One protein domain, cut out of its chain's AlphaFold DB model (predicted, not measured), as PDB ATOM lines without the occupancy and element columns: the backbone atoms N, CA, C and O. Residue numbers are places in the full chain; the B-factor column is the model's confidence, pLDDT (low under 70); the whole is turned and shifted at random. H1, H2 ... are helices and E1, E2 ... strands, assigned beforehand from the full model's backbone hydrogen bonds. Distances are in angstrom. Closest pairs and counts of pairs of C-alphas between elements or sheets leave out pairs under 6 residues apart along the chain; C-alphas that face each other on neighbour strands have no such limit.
ATOM      1  N   PHE A   4     133.351 181.931 143.662       80.19
ATOM      2  CA  PHE A   4     134.527 182.786 143.799       80.19
ATOM      3  C   PHE A   4     135.690 181.932 144.291       80.19
ATOM      4  O   PHE A   4     135.596 181.346 145.371       80.19
ATOM      5  N   GLN A   5     136.778 181.867 143.523       80.00
ATOM      6  CA  GLN A   5     137.955 181.089 143.899       80.00
ATOM      7  C   GLN A   5     139.252 181.731 143.406       80.00
ATOM      8  O   GLN A   5     139.333 182.297 142.316       80.00
ATOM      9  N   TRP A   6     140.296 181.609 144.221       79.94
ATOM     10  CA  TRP A   6     141.647 182.032 143.869       79.94
ATOM     11  C   TRP A   6     142.340 180.946 143.040       79.94
ATOM     12  O   TRP A   6     142.492 179.820 143.514       79.94
ATOM     13  N   ILE A   7     142.795 181.280 141.827       78.19
ATOM     14  CA  ILE A   7     143.660 180.387 141.031       78.19
ATOM     15  C   ILE A   7     145.106 180.481 141.519       78.19
ATOM     16  O   ILE A   7     145.805 179.477 141.642       78.19
ATOM     17  N   ASN A   8     145.566 181.700 141.786       74.56
ATOM     18  CA  ASN A   8     146.892 181.995 142.317       74.56
ATOM     19  C   ASN A   8     146.797 183.212 143.261       74.56
ATOM     20  O   ASN A   8     145.712 183.736 143.499       74.56
ATOM     21  N   SER A   9     147.913 183.691 143.814       73.50
ATOM     22  CA  SER A   9     147.914 184.826 144.757       73.50
ATOM     23  C   SER A   9     147.491 186.178 144.154       73.50
ATOM     24  O   SER A   9     147.247 187.133 144.905       73.50
ATOM     25  N   ARG A  10     147.418 186.272 142.820       75.38
ATOM     26  CA  ARG A  10     147.158 187.489 142.040       75.38
ATOM     27  C   ARG A  10     145.900 187.430 141.178       75.38
ATOM     28  O   ARG A  10     145.428 188.483 140.789       75.38
ATOM     29  N   THR A  11     145.338 186.263 140.895       82.19
ATOM     30  CA  THR A  11     144.224 186.108 139.954       82.19
ATOM     31  C   THR A  11     143.072 185.372 140.616       82.19
ATOM     32  O   THR A  11     143.236 184.285 141.184       82.19
ATOM     33  N   VAL A  12     141.903 185.989 140.518       85.88
ATOM     34  CA  VAL A  12     140.625 185.489 141.007       85.88
ATOM     35  C   VAL A  12     139.791 185.070 139.816       85.88
ATOM     36  O   VAL A  12     139.825 185.710 138.767       85.88
ATOM     37  N   VAL A  13     139.016 184.013 139.998       84.94
ATOM     38  CA  VAL A  13     138.005 183.614 139.035       84.94
ATOM     39  C   VAL A  13     136.635 183.608 139.693       84.94
ATOM     40  O   VAL A  13     136.454 183.092 140.801       84.94
ATOM     41  N   LEU A  14     135.687 184.222 138.996       86.19
ATOM     42  CA  LEU A  14     134.307 184.412 139.403       86.19
ATOM     43  C   LEU A  14     133.383 183.776 138.372       86.19
ATOM     44  O   LEU A  14     133.524 184.039 137.188       86.19
ATOM     45  N   LEU A  15     132.427 182.967 138.815       84.00
ATOM     46  CA  LEU A  15     131.321 182.521 137.969       84.00
ATOM     47  C   LEU A  15     130.078 183.318 138.351       84.00
ATOM     48  O   LEU A  15     129.680 183.289 139.519       84.00
ATOM     49  N   ASP A  16     129.469 184.015 137.399       82.94
ATOM     50  CA  ASP A  16     128.228 184.748 137.630       82.94
ATOM     51  C   ASP A  16     126.994 183.821 137.652       82.94
ATOM     52  O   ASP A  16     127.073 182.595 137.554       82.94
ATOM     53  N   SER A  17     125.810 184.410 137.827       75.69
ATOM     54  CA  SER A  17     124.544 183.667 137.788       75.69
ATOM     55  C   SER A  17     124.074 183.280 136.381       75.69
ATOM     56  O   SER A  17     123.038 182.628 136.271       75.69
ATOM     57  N   VAL A  18     124.774 183.730 135.339       79.50
ATOM     58  CA  VAL A  18     124.496 183.490 133.913       79.50
ATOM     59  C   VAL A  18     125.528 182.512 133.324       79.50
ATOM     60  O   VAL A  18     125.645 182.392 132.114       79.50
ATOM     61  N   GLU A  19     126.276 181.799 134.175       80.75
ATOM     62  CA  GLU A  19     127.330 180.853 133.782       80.75
ATOM     63  C   GLU A  19     128.487 181.484 132.985       80.75
ATOM     64  O   GLU A  19     129.190 180.800 132.241       80.75
ATOM     65  N   LYS A  20     128.742 182.781 133.173       85.69
ATOM     66  CA  LYS A  20     129.921 183.469 132.651       85.69
ATOM     67  C   LYS A  20     131.051 183.452 133.663       85.69
ATOM     68  O   LYS A  20     130.879 183.751 134.846       85.69
ATOM     69  N   LEU A  21     132.224 183.089 133.169       85.81
ATOM     70  CA  LEU A  21     133.466 183.060 133.903       85.81
ATOM     71  C   LEU A  21     134.218 184.364 133.723       85.81
ATOM     72  O   LEU A  21     134.678 184.657 132.628       85.81
ATOM     73  N   HIS A  22     134.397 185.087 134.813       87.00
ATOM     74  CA  HIS A  22     135.136 186.330 134.891       87.00
ATOM     75  C   HIS A  22     136.506 186.051 135.510       87.00
ATOM     76  O   HIS A  22     136.604 185.600 136.657       87.00
ATOM     77  N   VAL A  23     137.576 186.317 134.766       86.75
ATOM     78  CA  VAL A  23     138.948 186.271 135.283       86.75
ATOM     79  C   VAL A  23     139.347 187.682 135.694       86.75
ATOM     80  O   VAL A  23     139.408 188.573 134.855       86.75
ATOM     81  N   ILE A  24     139.635 187.892 136.975       85.44
ATOM     82  CA  ILE A  24     139.932 189.213 137.537       85.44
ATOM     83  C   ILE A  24     141.349 189.227 138.103       85.44
ATOM     84  O   ILE A  24     141.737 188.348 138.882       85.44
ATOM     85  N   ASP A  25     142.125 190.246 137.742       83.06
ATOM     86  CA  ASP A  25     143.415 190.494 138.377       83.06
ATOM     87  C   ASP A  25     143.228 191.243 139.700       83.06
ATOM     88  O   ASP A  25     142.567 192.274 139.783       83.06
ATOM     89  N   ARG A  26     143.830 190.730 140.771       81.25
ATOM     90  CA  ARG A  26     143.731 191.310 142.113       81.25
ATOM     91  C   ARG A  26     144.388 192.685 142.191       81.25
ATOM     92  O   ARG A  26     143.926 193.512 142.974       81.25
ATOM     93  N   GLN A  27     145.509 192.892 141.495       75.56
ATOM     94  CA  GLN A  27     146.299 194.112 141.648       75.56
ATOM     95  C   GLN A  27     145.648 195.274 140.910       75.56
ATOM     96  O   GLN A  27     145.545 196.355 141.482       75.56
ATOM     97  N   THR A  28     145.185 195.047 139.680       78.56
ATOM     98  CA  THR A  28     144.533 196.097 138.885       78.56
ATOM     99  C   THR A  28     143.027 196.184 139.114       78.56
ATOM    100  O   THR A  28     142.432 197.189 138.752       78.56
ATOM    101  N   GLN A  29     142.410 195.162 139.722       79.25
ATOM    102  CA  GLN A  29     140.950 195.002 139.840       79.25
ATOM    103  C   GLN A  29     140.222 194.973 138.489       79.25
ATOM    104  O   GLN A  29     138.999 195.082 138.440       79.25
ATOM    105  N   GLU A  30     140.961 194.806 137.395       81.94
ATOM    106  CA  GLU A  30     140.392 194.747 136.060       81.94
ATOM    107  C   GLU A  30     139.977 193.323 135.713       81.94
ATOM    108  O   GLU A  30     140.653 192.338 136.040       81.94
ATOM    109  N   GLU A  31     138.862 193.239 135.000       82.12
ATOM    110  CA  GLU A  31     138.408 192.016 134.370       82.12
ATOM    111  C   GLU A  31     139.241 191.759 133.108       82.12
ATOM    112  O   GLU A  31     139.283 192.579 132.193       82.12
ATOM    113  N   LEU A  32     139.962 190.639 133.093       81.19
ATOM    114  CA  LEU A  32     140.876 190.270 132.014       81.19
ATOM    115  C   LEU A  32     140.153 189.583 130.863       81.19
ATOM    116  O   LEU A  32     140.436 189.866 129.703       81.19
ATOM    117  N   GLU A  33     139.275 188.638 131.188       82.38
ATOM    118  CA  GLU A  33     138.592 187.808 130.205       82.38
ATOM    119  C   GLU A  33     137.258 187.321 130.773       82.38
ATOM    120  O   GLU A  33     137.178 186.937 131.947       82.38
ATOM    121  N   THR A  34     136.235 187.319 129.917       86.62
ATOM    122  CA  THR A  34     134.912 186.766 130.206       86.62
ATOM    123  C   THR A  34     134.632 185.620 129.241       86.62
ATOM    124  O   THR A  34     134.598 185.830 128.028       86.62
ATOM    125  N   ILE A  35     134.404 184.413 129.754       85.44
ATOM    126  CA  ILE A  35     134.100 183.232 128.934       85.44
ATOM    127  C   ILE A  35     132.735 182.691 129.334       85.44
ATOM    128  O   ILE A  35     132.482 182.446 130.508       85.44
ATOM    129  N   GLU A  36     131.849 182.475 128.371       85.25
ATOM    130  CA  GLU A  36     130.560 181.837 128.627       85.25
ATOM    131  C   GLU A  36     130.725 180.311 128.743       85.25
ATOM    132  O   GLU A  36     131.283 179.677 127.849       85.25
ATOM    133  N   ILE A  37     130.257 179.717 129.848       83.38
ATOM    134  CA  ILE A  37     130.387 178.278 130.144       83.38
ATOM    135  C   ILE A  37     129.038 177.531 130.035       83.38
ATOM    136  O   ILE A  37     128.901 176.395 130.496       83.38
ATOM    137  N   SER A  38     128.053 178.116 129.352       78.88
ATOM    138  CA  SER A  38     126.722 177.524 129.135       78.88
ATOM    139  C   SER A  38     126.767 176.110 128.523       78.88
ATOM    140  O   SER A  38     125.908 175.264 128.782       78.88
ATOM    141  N   GLU A  39     127.802 175.804 127.731       77.44
ATOM    142  CA  GLU A  39     127.975 174.495 127.084       77.44
ATOM    143  C   GLU A  39     128.360 173.361 128.049       77.44
ATOM    144  O   GLU A  39     128.109 172.191 127.752       77.44
ATOM    145  N   VAL A  40     128.944 173.674 129.211       80.31
ATOM    146  CA  VAL A  40     129.409 172.661 130.177       80.31
ATOM    147  C   VAL A  40     128.246 172.020 130.938       80.31
ATOM    148  O   VAL A  40     128.388 170.893 131.414       80.31
ATOM    149  N   GLN A  41     127.085 172.683 131.011       77.94
ATOM    150  CA  GLN A  41     125.899 172.216 131.743       77.94
ATOM    151  C   GLN A  41     126.234 171.841 133.193       77.94
ATOM    152  O   GLN A  41     126.272 170.662 133.556       77.94
ATOM    153  N   LEU A  42     126.510 172.847 134.025       77.25
ATOM    154  CA  LEU A  42     126.958 172.635 135.400       77.25
ATOM    155  C   LEU A  42     125.927 171.869 136.238       77.25
ATOM    156  O   LEU A  42     124.719 172.098 136.184       77.25
ATOM    157  N   VAL A  43     126.418 170.951 137.068       75.56
ATOM    158  CA  VAL A  43     125.567 170.217 138.006       75.56
ATOM    159  C   VAL A  43     125.257 171.114 139.209       75.56
ATOM    160  O   VAL A  43     126.122 171.374 140.031       75.56
ATOM    161  N   TYR A  44     124.015 171.554 139.399       71.81
ATOM    162  CA  TYR A  44     123.628 172.387 140.562       71.81
ATOM    163  C   TYR A  44     123.199 171.578 141.798       71.81
ATOM    164  O   TYR A  44     122.530 172.056 142.711       71.81
ATOM    165  N   ASN A  45     123.533 170.289 141.825       63.00
ATOM    166  CA  ASN A  45     122.830 169.315 142.648       63.00
ATOM    167  C   ASN A  45     123.481 169.118 144.026       63.00
ATOM    168  O   ASN A  45     124.063 168.070 144.291       63.00
ATOM    169  N   SER A  46     123.360 170.099 144.925       61.94
ATOM    170  CA  SER A  46     123.719 169.862 146.330       61.94
ATOM    171  C   SER A  46     122.544 169.214 147.081       61.94
ATOM    172  O   SER A  46     121.435 169.760 147.126       61.94
ATOM    173  N   SER A  47     122.787 168.064 147.710       59.19
ATOM    174  CA  SER A  47     121.783 167.322 148.491       59.19
ATOM    175  C   SER A  47     121.239 168.107 149.693       59.19
ATOM    176  O   SER A  47     120.094 167.903 150.099       59.19
ATOM    177  N   HIS A  48     122.038 169.036 150.227       59.94
ATOM    178  CA  HIS A  48     121.698 169.868 151.381       59.94
ATOM    179  C   HIS A  48     120.600 170.895 151.076       59.94
ATOM    180  O   HIS A  48     119.684 171.056 151.879       59.94
ATOM    181  N   PHE A  49     120.642 171.548 149.910       60.50
ATOM    182  CA  PHE A  49     119.635 172.552 149.535       60.50
ATOM    183  C   PHE A  49     118.331 171.937 149.009       60.50
ATOM    184  O   PHE A  49     117.279 172.561 149.105       60.50
ATOM    185  N   LYS A  50     118.372 170.690 148.522       61.19
ATOM    186  CA  LYS A  50     117.180 169.952 148.072       61.19
ATOM    187  C   LYS A  50     116.432 169.217 149.186       61.19
ATOM    188  O   LYS A  50     115.428 168.575 148.897       61.19
ATOM    189  N   SER A  51     116.875 169.318 150.448       56.44
ATOM    190  CA  SER A  51     116.133 168.782 151.604       56.44
ATOM    191  C   SER A  51     115.794 167.288 151.457       56.44
ATOM    192  O   SER A  51     114.745 166.822 151.903       56.44
ATOM    193  N   LEU A  52     116.691 166.515 150.823       59.22
ATOM    194  CA  LEU A  52     116.511 165.069 150.619       59.22
ATOM    195  C   LEU A  52     116.368 164.322 151.956       59.22
ATOM    196  O   LEU A  52     115.672 163.316 152.026       59.22
ATOM    197  N   ALA A  53     116.978 164.846 153.024       56.28
ATOM    198  CA  ALA A  53     116.889 164.298 154.378       56.28
ATOM    199  C   ALA A  53     115.567 164.627 155.107       56.28
ATOM    200  O   ALA A  53     115.210 163.944 156.061       56.28
ATOM    201  N   THR A  54     114.835 165.652 154.667       57.25
ATOM    202  CA  THR A  54     113.618 166.183 155.316       57.25
ATOM    203  C   THR A  54     112.369 166.030 154.439       57.25
ATOM    204  O   THR A  54     111.325 166.609 154.731       57.25
ATOM    205  N   GLY A  55     112.455 165.234 153.366       61.47
ATOM    206  CA  GLY A  55     111.324 164.931 152.486       61.47
ATOM    207  C   GLY A  55     110.875 166.100 151.603       61.47
ATOM    208  O   GLY A  55     109.718 166.138 151.204       61.47
ATOM    209  N   GLY A  56     111.759 167.060 151.305       61.56
ATOM    210  CA  GLY A  56     111.454 168.171 150.393       61.56
ATOM    211  C   GLY A  56     110.805 169.402 151.036       61.56
ATOM    212  O   GLY A  56     110.563 170.384 150.341       61.56
ATOM    213  N   ASN A  57     110.588 169.412 152.356       58.59
ATOM    214  CA  ASN A  57     110.119 170.606 153.066       58.59
ATOM    215  C   ASN A  57     111.284 171.580 153.291       58.59
ATOM    216  O   ASN A  57     112.010 171.494 154.279       58.59
ATOM    217  N   VAL A  58     111.493 172.490 152.345       64.75
ATOM    218  CA  VAL A  58     112.428 173.620 152.457       64.75
ATOM    219  C   VAL A  58     111.701 174.912 152.129       64.75
ATOM    220  O   VAL A  58     110.744 174.923 151.358       64.75
ATOM    221  N   SER A  59     112.153 176.016 152.723       68.31
ATOM    222  CA  SER A  59     111.651 177.347 152.387       68.31
ATOM    223  C   SER A  59     111.881 177.650 150.902       68.31
ATOM    224  O   SER A  59     112.863 177.192 150.313       68.31
ATOM    225  N   GLN A  60     111.012 178.467 150.294       69.25
ATOM    226  CA  GLN A  60     111.168 178.900 148.895       69.25
ATOM    227  C   GLN A  60     112.552 179.523 148.630       69.25
ATOM    228  O   GLN A  60     113.127 179.322 147.564       69.25
ATOM    229  N   ALA A  61     113.130 180.199 149.630       66.75
ATOM    230  CA  ALA A  61     114.489 180.727 149.563       66.75
ATOM    231  C   ALA A  61     115.557 179.622 149.420       66.75
ATOM    232  O   ALA A  61     116.461 179.749 148.599       66.75
ATOM    233  N   LEU A  62     115.454 178.522 150.173       67.69
ATOM    234  CA  LEU A  62     116.401 177.400 150.097       67.69
ATOM    235  C   LEU A  62     116.240 176.584 148.807       67.69
ATOM    236  O   LEU A  62     117.242 176.136 148.253       67.69
ATOM    237  N   ALA A  63     115.013 176.455 148.295       66.75
ATOM    238  CA  ALA A  63     114.750 175.823 147.003       66.75
ATOM    239  C   ALA A  63     115.401 176.603 145.843       66.75
ATOM    240  O   ALA A  63     116.123 176.015 145.040       66.75
ATOM    241  N   LEU A  64     115.249 177.935 145.822       68.06
ATOM    242  CA  LEU A  64     115.895 178.808 144.833       68.06
ATOM    243  C   LEU A  64     117.431 178.755 144.927       68.06
ATOM    244  O   LEU A  64     118.133 178.771 143.915       68.06
ATOM    245  N   VAL A  65     117.977 178.672 146.145       65.88
ATOM    246  CA  VAL A  65     119.423 178.496 146.356       65.88
ATOM    247  C   VAL A  65     119.887 177.136 145.832       65.88
ATOM    248  O   VAL A  65     120.950 177.071 145.222       65.88
ATOM    249  N   GLY A  66     119.092 176.077 145.995       65.75
ATOM    250  CA  GLY A  66     119.393 174.738 145.487       65.75
ATOM    251  C   GLY A  66     119.413 174.613 143.964       65.75
ATOM    252  O   GLY A  66     120.114 173.750 143.452       65.75
ATOM    253  N   GLU A  67     118.704 175.474 143.235       63.84
ATOM    254  CA  GLU A  67     118.779 175.535 141.767       63.84
ATOM    255  C   GLU A  67     120.028 176.271 141.264       63.84
ATOM    256  O   GLU A  67     120.474 176.022 140.150       63.84
ATOM    257  N   LYS A  68     120.612 177.160 142.080       65.00
ATOM    258  CA  LYS A  68     121.720 178.056 141.691       65.00
ATOM    259  C   LYS A  68     123.004 177.862 142.508       65.00
ATOM    260  O   LYS A  68     123.861 178.752 142.530       65.00
ATOM    261  N   ALA A  69     123.127 176.766 143.253       65.75
ATOM    262  CA  ALA A  69     124.288 176.471 144.092       65.75
ATOM    263  C   ALA A  69     125.231 175.484 143.392       65.75
ATOM    264  O   ALA A  69     124.879 174.332 143.163       65.75
ATOM    265  N   CYS A  70     126.456 175.924 143.101       68.06
ATOM    266  CA  CYS A  70     127.483 175.146 142.396       68.06
ATOM    267  C   CYS A  70     128.661 174.703 143.292       68.06
ATOM    268  O   CYS A  70     129.671 174.225 142.784       68.06
ATOM    269  N   TYR A  71     128.539 174.817 144.623       66.62
ATOM    270  CA  TYR A  71     129.636 174.592 145.587       66.62
ATOM    271  C   TYR A  71     130.361 173.240 145.474       66.62
ATOM    272  O   TYR A  71     131.507 173.136 145.894       66.62
ATOM    273  N   GLN A  72     129.702 172.203 144.959       71.69
ATOM    274  CA  GLN A  72     130.255 170.842 144.856       71.69
ATOM    275  C   GLN A  72     130.659 170.463 143.428       71.69
ATOM    276  O   GLN A  72     131.204 169.385 143.210       71.69
ATOM    277  N   SER A  73     130.411 171.353 142.471       77.50
ATOM    278  CA  SER A  73     130.608 171.099 141.043       77.50
ATOM    279  C   SER A  73     131.762 171.891 140.462       77.50
ATOM    280  O   SER A  73     132.113 171.693 139.306       77.50
ATOM    281  N   ILE A  74     132.362 172.777 141.256       82.06
ATOM    282  CA  ILE A  74     133.534 173.547 140.870       82.06
ATOM    283  C   ILE A  74     134.586 173.372 141.957       82.06
ATOM    284  O   ILE A  74     134.323 173.620 143.134       82.06
ATOM    285  N   SER A  75     135.777 172.927 141.571       81.00
ATOM    286  CA  SER A  75     136.904 172.745 142.485       81.00
ATOM    287  C   SER A  75     138.190 173.240 141.842       81.00
ATOM    288  O   SER A  75     138.410 173.030 140.653       81.00
ATOM    289  N   SER A  76     139.055 173.891 142.616       80.69
ATOM    290  CA  SER A  76     140.377 174.318 142.148       80.69
ATOM    291  C   SER A  76     141.469 173.438 142.743       80.69
ATOM    292  O   SER A  76     141.540 173.299 143.966       80.69
ATOM    293  N   CYS A  77     142.372 172.921 141.913       78.62
ATOM    294  CA  CYS A  77     143.562 172.203 142.365       78.62
ATOM    295  C   CYS A  77     144.768 172.592 141.503       78.62
ATOM    296  O   CYS A  77     144.687 172.581 140.280       78.62
ATOM    297  N   GLY A  78     145.885 172.971 142.133       71.56
ATOM    298  CA  GLY A  78     147.150 173.230 141.429       71.56
ATOM    299  C   GLY A  78     147.111 174.346 140.372       71.56
ATOM    300  O   GLY A  78     147.860 174.279 139.405       71.56
ATOM    301  N   GLY A  79     146.240 175.352 140.522       75.50
ATOM    302  CA  GLY A  79     146.062 176.420 139.525       75.50
ATOM    303  C   GLY A  79     145.168 176.041 138.334       75.50
ATOM    304  O   GLY A  79     145.042 176.820 137.392       75.50
ATOM    305  N   GLN A  80     144.532 174.869 138.382       83.69
ATOM    306  CA  GLN A  80     143.512 174.417 137.435       83.69
ATOM    307  C   GLN A  80     142.138 174.442 138.112       83.69
ATOM    308  O   GLN A  80     142.030 174.158 139.309       83.69
ATOM    309  N   ILE A  81     141.088 174.765 137.354       84.81
ATOM    310  CA  ILE A  81     139.696 174.694 137.811       84.81
ATOM    311  C   ILE A  81     139.002 173.534 137.104       84.81
ATOM    312  O   ILE A  81     138.997 173.446 135.879       84.81
ATOM    313  N   PHE A  82     138.402 172.658 137.898       86.31
ATOM    314  CA  PHE A  82     137.603 171.528 137.463       86.31
ATOM    315  C   PHE A  82     136.126 171.897 137.563       86.31
ATOM    316  O   PHE A  82     135.654 172.246 138.645       86.31
ATOM    317  N   TYR A  83     135.411 171.782 136.450       85.94
ATOM    318  CA  TYR A  83     133.964 171.936 136.359       85.94
ATOM    319  C   TYR A  83     133.318 170.577 136.118       85.94
ATOM    320  O   TYR A  83     133.672 169.861 135.181       85.94
ATOM    321  N   LEU A  84     132.349 170.226 136.953       85.06
ATOM    322  CA  LEU A  84     131.531 169.036 136.800       85.06
ATOM    323  C   LEU A  84     130.290 169.383 135.970       85.06
ATOM    324  O   LEU A  84     129.334 169.982 136.475       85.06
ATOM    325  N   GLY A  85     130.323 168.999 134.697       84.88
ATOM    326  CA  GLY A  85     129.164 169.013 133.816       84.88
ATOM    327  C   GLY A  85     128.305 167.758 133.981       84.88
ATOM    328  O   GLY A  85     128.728 166.763 134.573       84.88
ATOM    329  N   THR A  86     127.091 167.772 133.428       81.38
ATOM    330  CA  THR A  86     126.180 166.607 133.448       81.38
ATOM    331  C   THR A  86     126.740 165.386 132.710       81.38
ATOM    332  O   THR A  86     126.416 164.254 133.069       81.38
ATOM    333  N   LYS A  87     127.563 165.607 131.676       82.56
ATOM    334  CA  LYS A  87     128.113 164.559 130.796       82.56
ATOM    335  C   LYS A  87     129.614 164.327 130.969       82.56
ATOM    336  O   LYS A  87     130.086 163.225 130.702       82.56
ATOM    337  N   SER A  88     130.362 165.345 131.381       85.81
ATOM    338  CA  SER A  88     131.827 165.328 131.407       85.81
ATOM    339  C   SER A  88     132.392 166.265 132.469       85.81
ATOM    340  O   SER A  88     131.754 167.235 132.873       85.81
ATOM    341  N   VAL A  89     133.622 165.981 132.900       86.62
ATOM    342  CA  VAL A  89     134.422 166.890 133.726       86.62
ATOM    343  C   VAL A  89     135.281 167.746 132.801       86.62
ATOM    344  O   VAL A  89     136.019 167.209 131.977       86.62
ATOM    345  N   HIS A  90     135.195 169.065 132.941       86.00
ATOM    346  CA  HIS A  90     135.978 170.029 132.173       86.00
ATOM    347  C   HIS A  90     137.084 170.615 133.045       86.00
ATOM    348  O   HIS A  90     136.860 170.923 134.213       86.00
ATOM    349  N   VAL A  91     138.274 170.784 132.473       86.69
ATOM    350  CA  VAL A  91     139.411 171.418 133.145       86.69
ATOM    351  C   VAL A  91     139.722 172.718 132.425       86.69
ATOM    352  O   VAL A  91     139.944 172.716 131.217       86.69
ATOM    353  N   MET A  92     139.748 173.822 133.163       82.81
ATOM    354  CA  MET A  92     140.162 175.127 132.658       82.81
ATOM    355  C   MET A  92     141.422 175.587 133.385       82.81
ATOM    356  O   MET A  92     141.542 175.454 134.606       82.81
ATOM    357  N   MET A  93     142.366 176.139 132.629       81.69
ATOM    358  CA  MET A  93     143.608 176.702 133.148       81.69
ATOM    359  C   MET A  93     143.933 178.013 132.440       81.69
ATOM    360  O   MET A  93     143.665 178.167 131.250       81.69
ATOM    361  N   ILE A  94     144.538 178.947 133.173       81.00
ATOM    362  CA  ILE A  94     145.092 180.167 132.581       81.00
ATOM    363  C   ILE A  94     146.362 179.784 131.811       81.00
ATOM    364  O   ILE A  94     147.224 179.088 132.356       81.00
TER     365      ILE A  94
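AT A GLANCE: This is residues 4 to 94 of the 971 residues of a protein of Terrapene carolina triunguis (Three-toed box turtle) (UniProt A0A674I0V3). Two small antiparallel sheets, E1 to E4 and E5 to E7, stand partly face to face as a loose sandwich, nearest at their edge strands E1 and E5. From one end of this pair reaches a loop arm that holds the single short helix H1 and makes the length of the whole; its residues 52 to 57 stick out free. The printed part has 91 residues with the order E1 E2 E3 E4 H1 E5 E6 E7; the class is mostly strand, though under half of the residues are in named elements. The sheets run E1 - E2 - E3 - E4 and E5 - E6 - E7, each a meander, in which each strand is the antiparallel neighbour of the one before. The whole is only just loose, close to compact, with a radius of gyration of the C-alphas of 14.9 A and spans of 46 by 27 by 22 A.

IN THESE COORDINATES: Find C-alpha 4 at (134.527, 182.786, 143.799), where E1 begins; it covers residues 4 to 6, 7.2 A long. E2 is residues 11 to 15, 13.5 A; E3 is residues 20 to 25, 16.3 A; E4 is residues 31 to 36, 14.1 A. Go on to C-alpha 60 at (111.168, 178.900, 148.895), where H1 begins; it runs to residue 67, over 11.0 A. E5 is residues 74 to 77, 10.2 A; E6 is residues 80 to 84, 13.1 A; E7 is residues 89 to 93, 13.5 A, ending at C-alpha 93, (143.608, 176.702, 133.148).

HOW THE PARTS SIT: Begin with the hairpin E1 and E2, where N 5 and O 13 are 3.0 A apart, within hydrogen-bond range. In the hairpin E2 and E3, look at N 22 and O 14, 2.7 A; in the hairpin E3 and E4, at N 21 and O 35, 2.7 A. H1 is not on either sheet; every O i to N i+4 pair in it is within hydrogen-bond range. In the second sheet, the hairpin E5 and E6 has N 82 and O 75 at 2.8 A, and the hairpin E6 and E7 has N 83 and O 90 at 2.8 A. Between the sheets, the closest C-alphas of E1 and E5 are those of Gln 5 and Ser 76, 7.4 A apart. E4 and E7 are apart.

THE WHOLE: The C-alphas farthest apart are those of Thr 28 and Gly 55, 47.5 A. The printed part has no cut. The link from E4 to H1, 23 residues, is long. The mean pLDDT of the printed part is 76.0, and residues 45 to 71 are under 70.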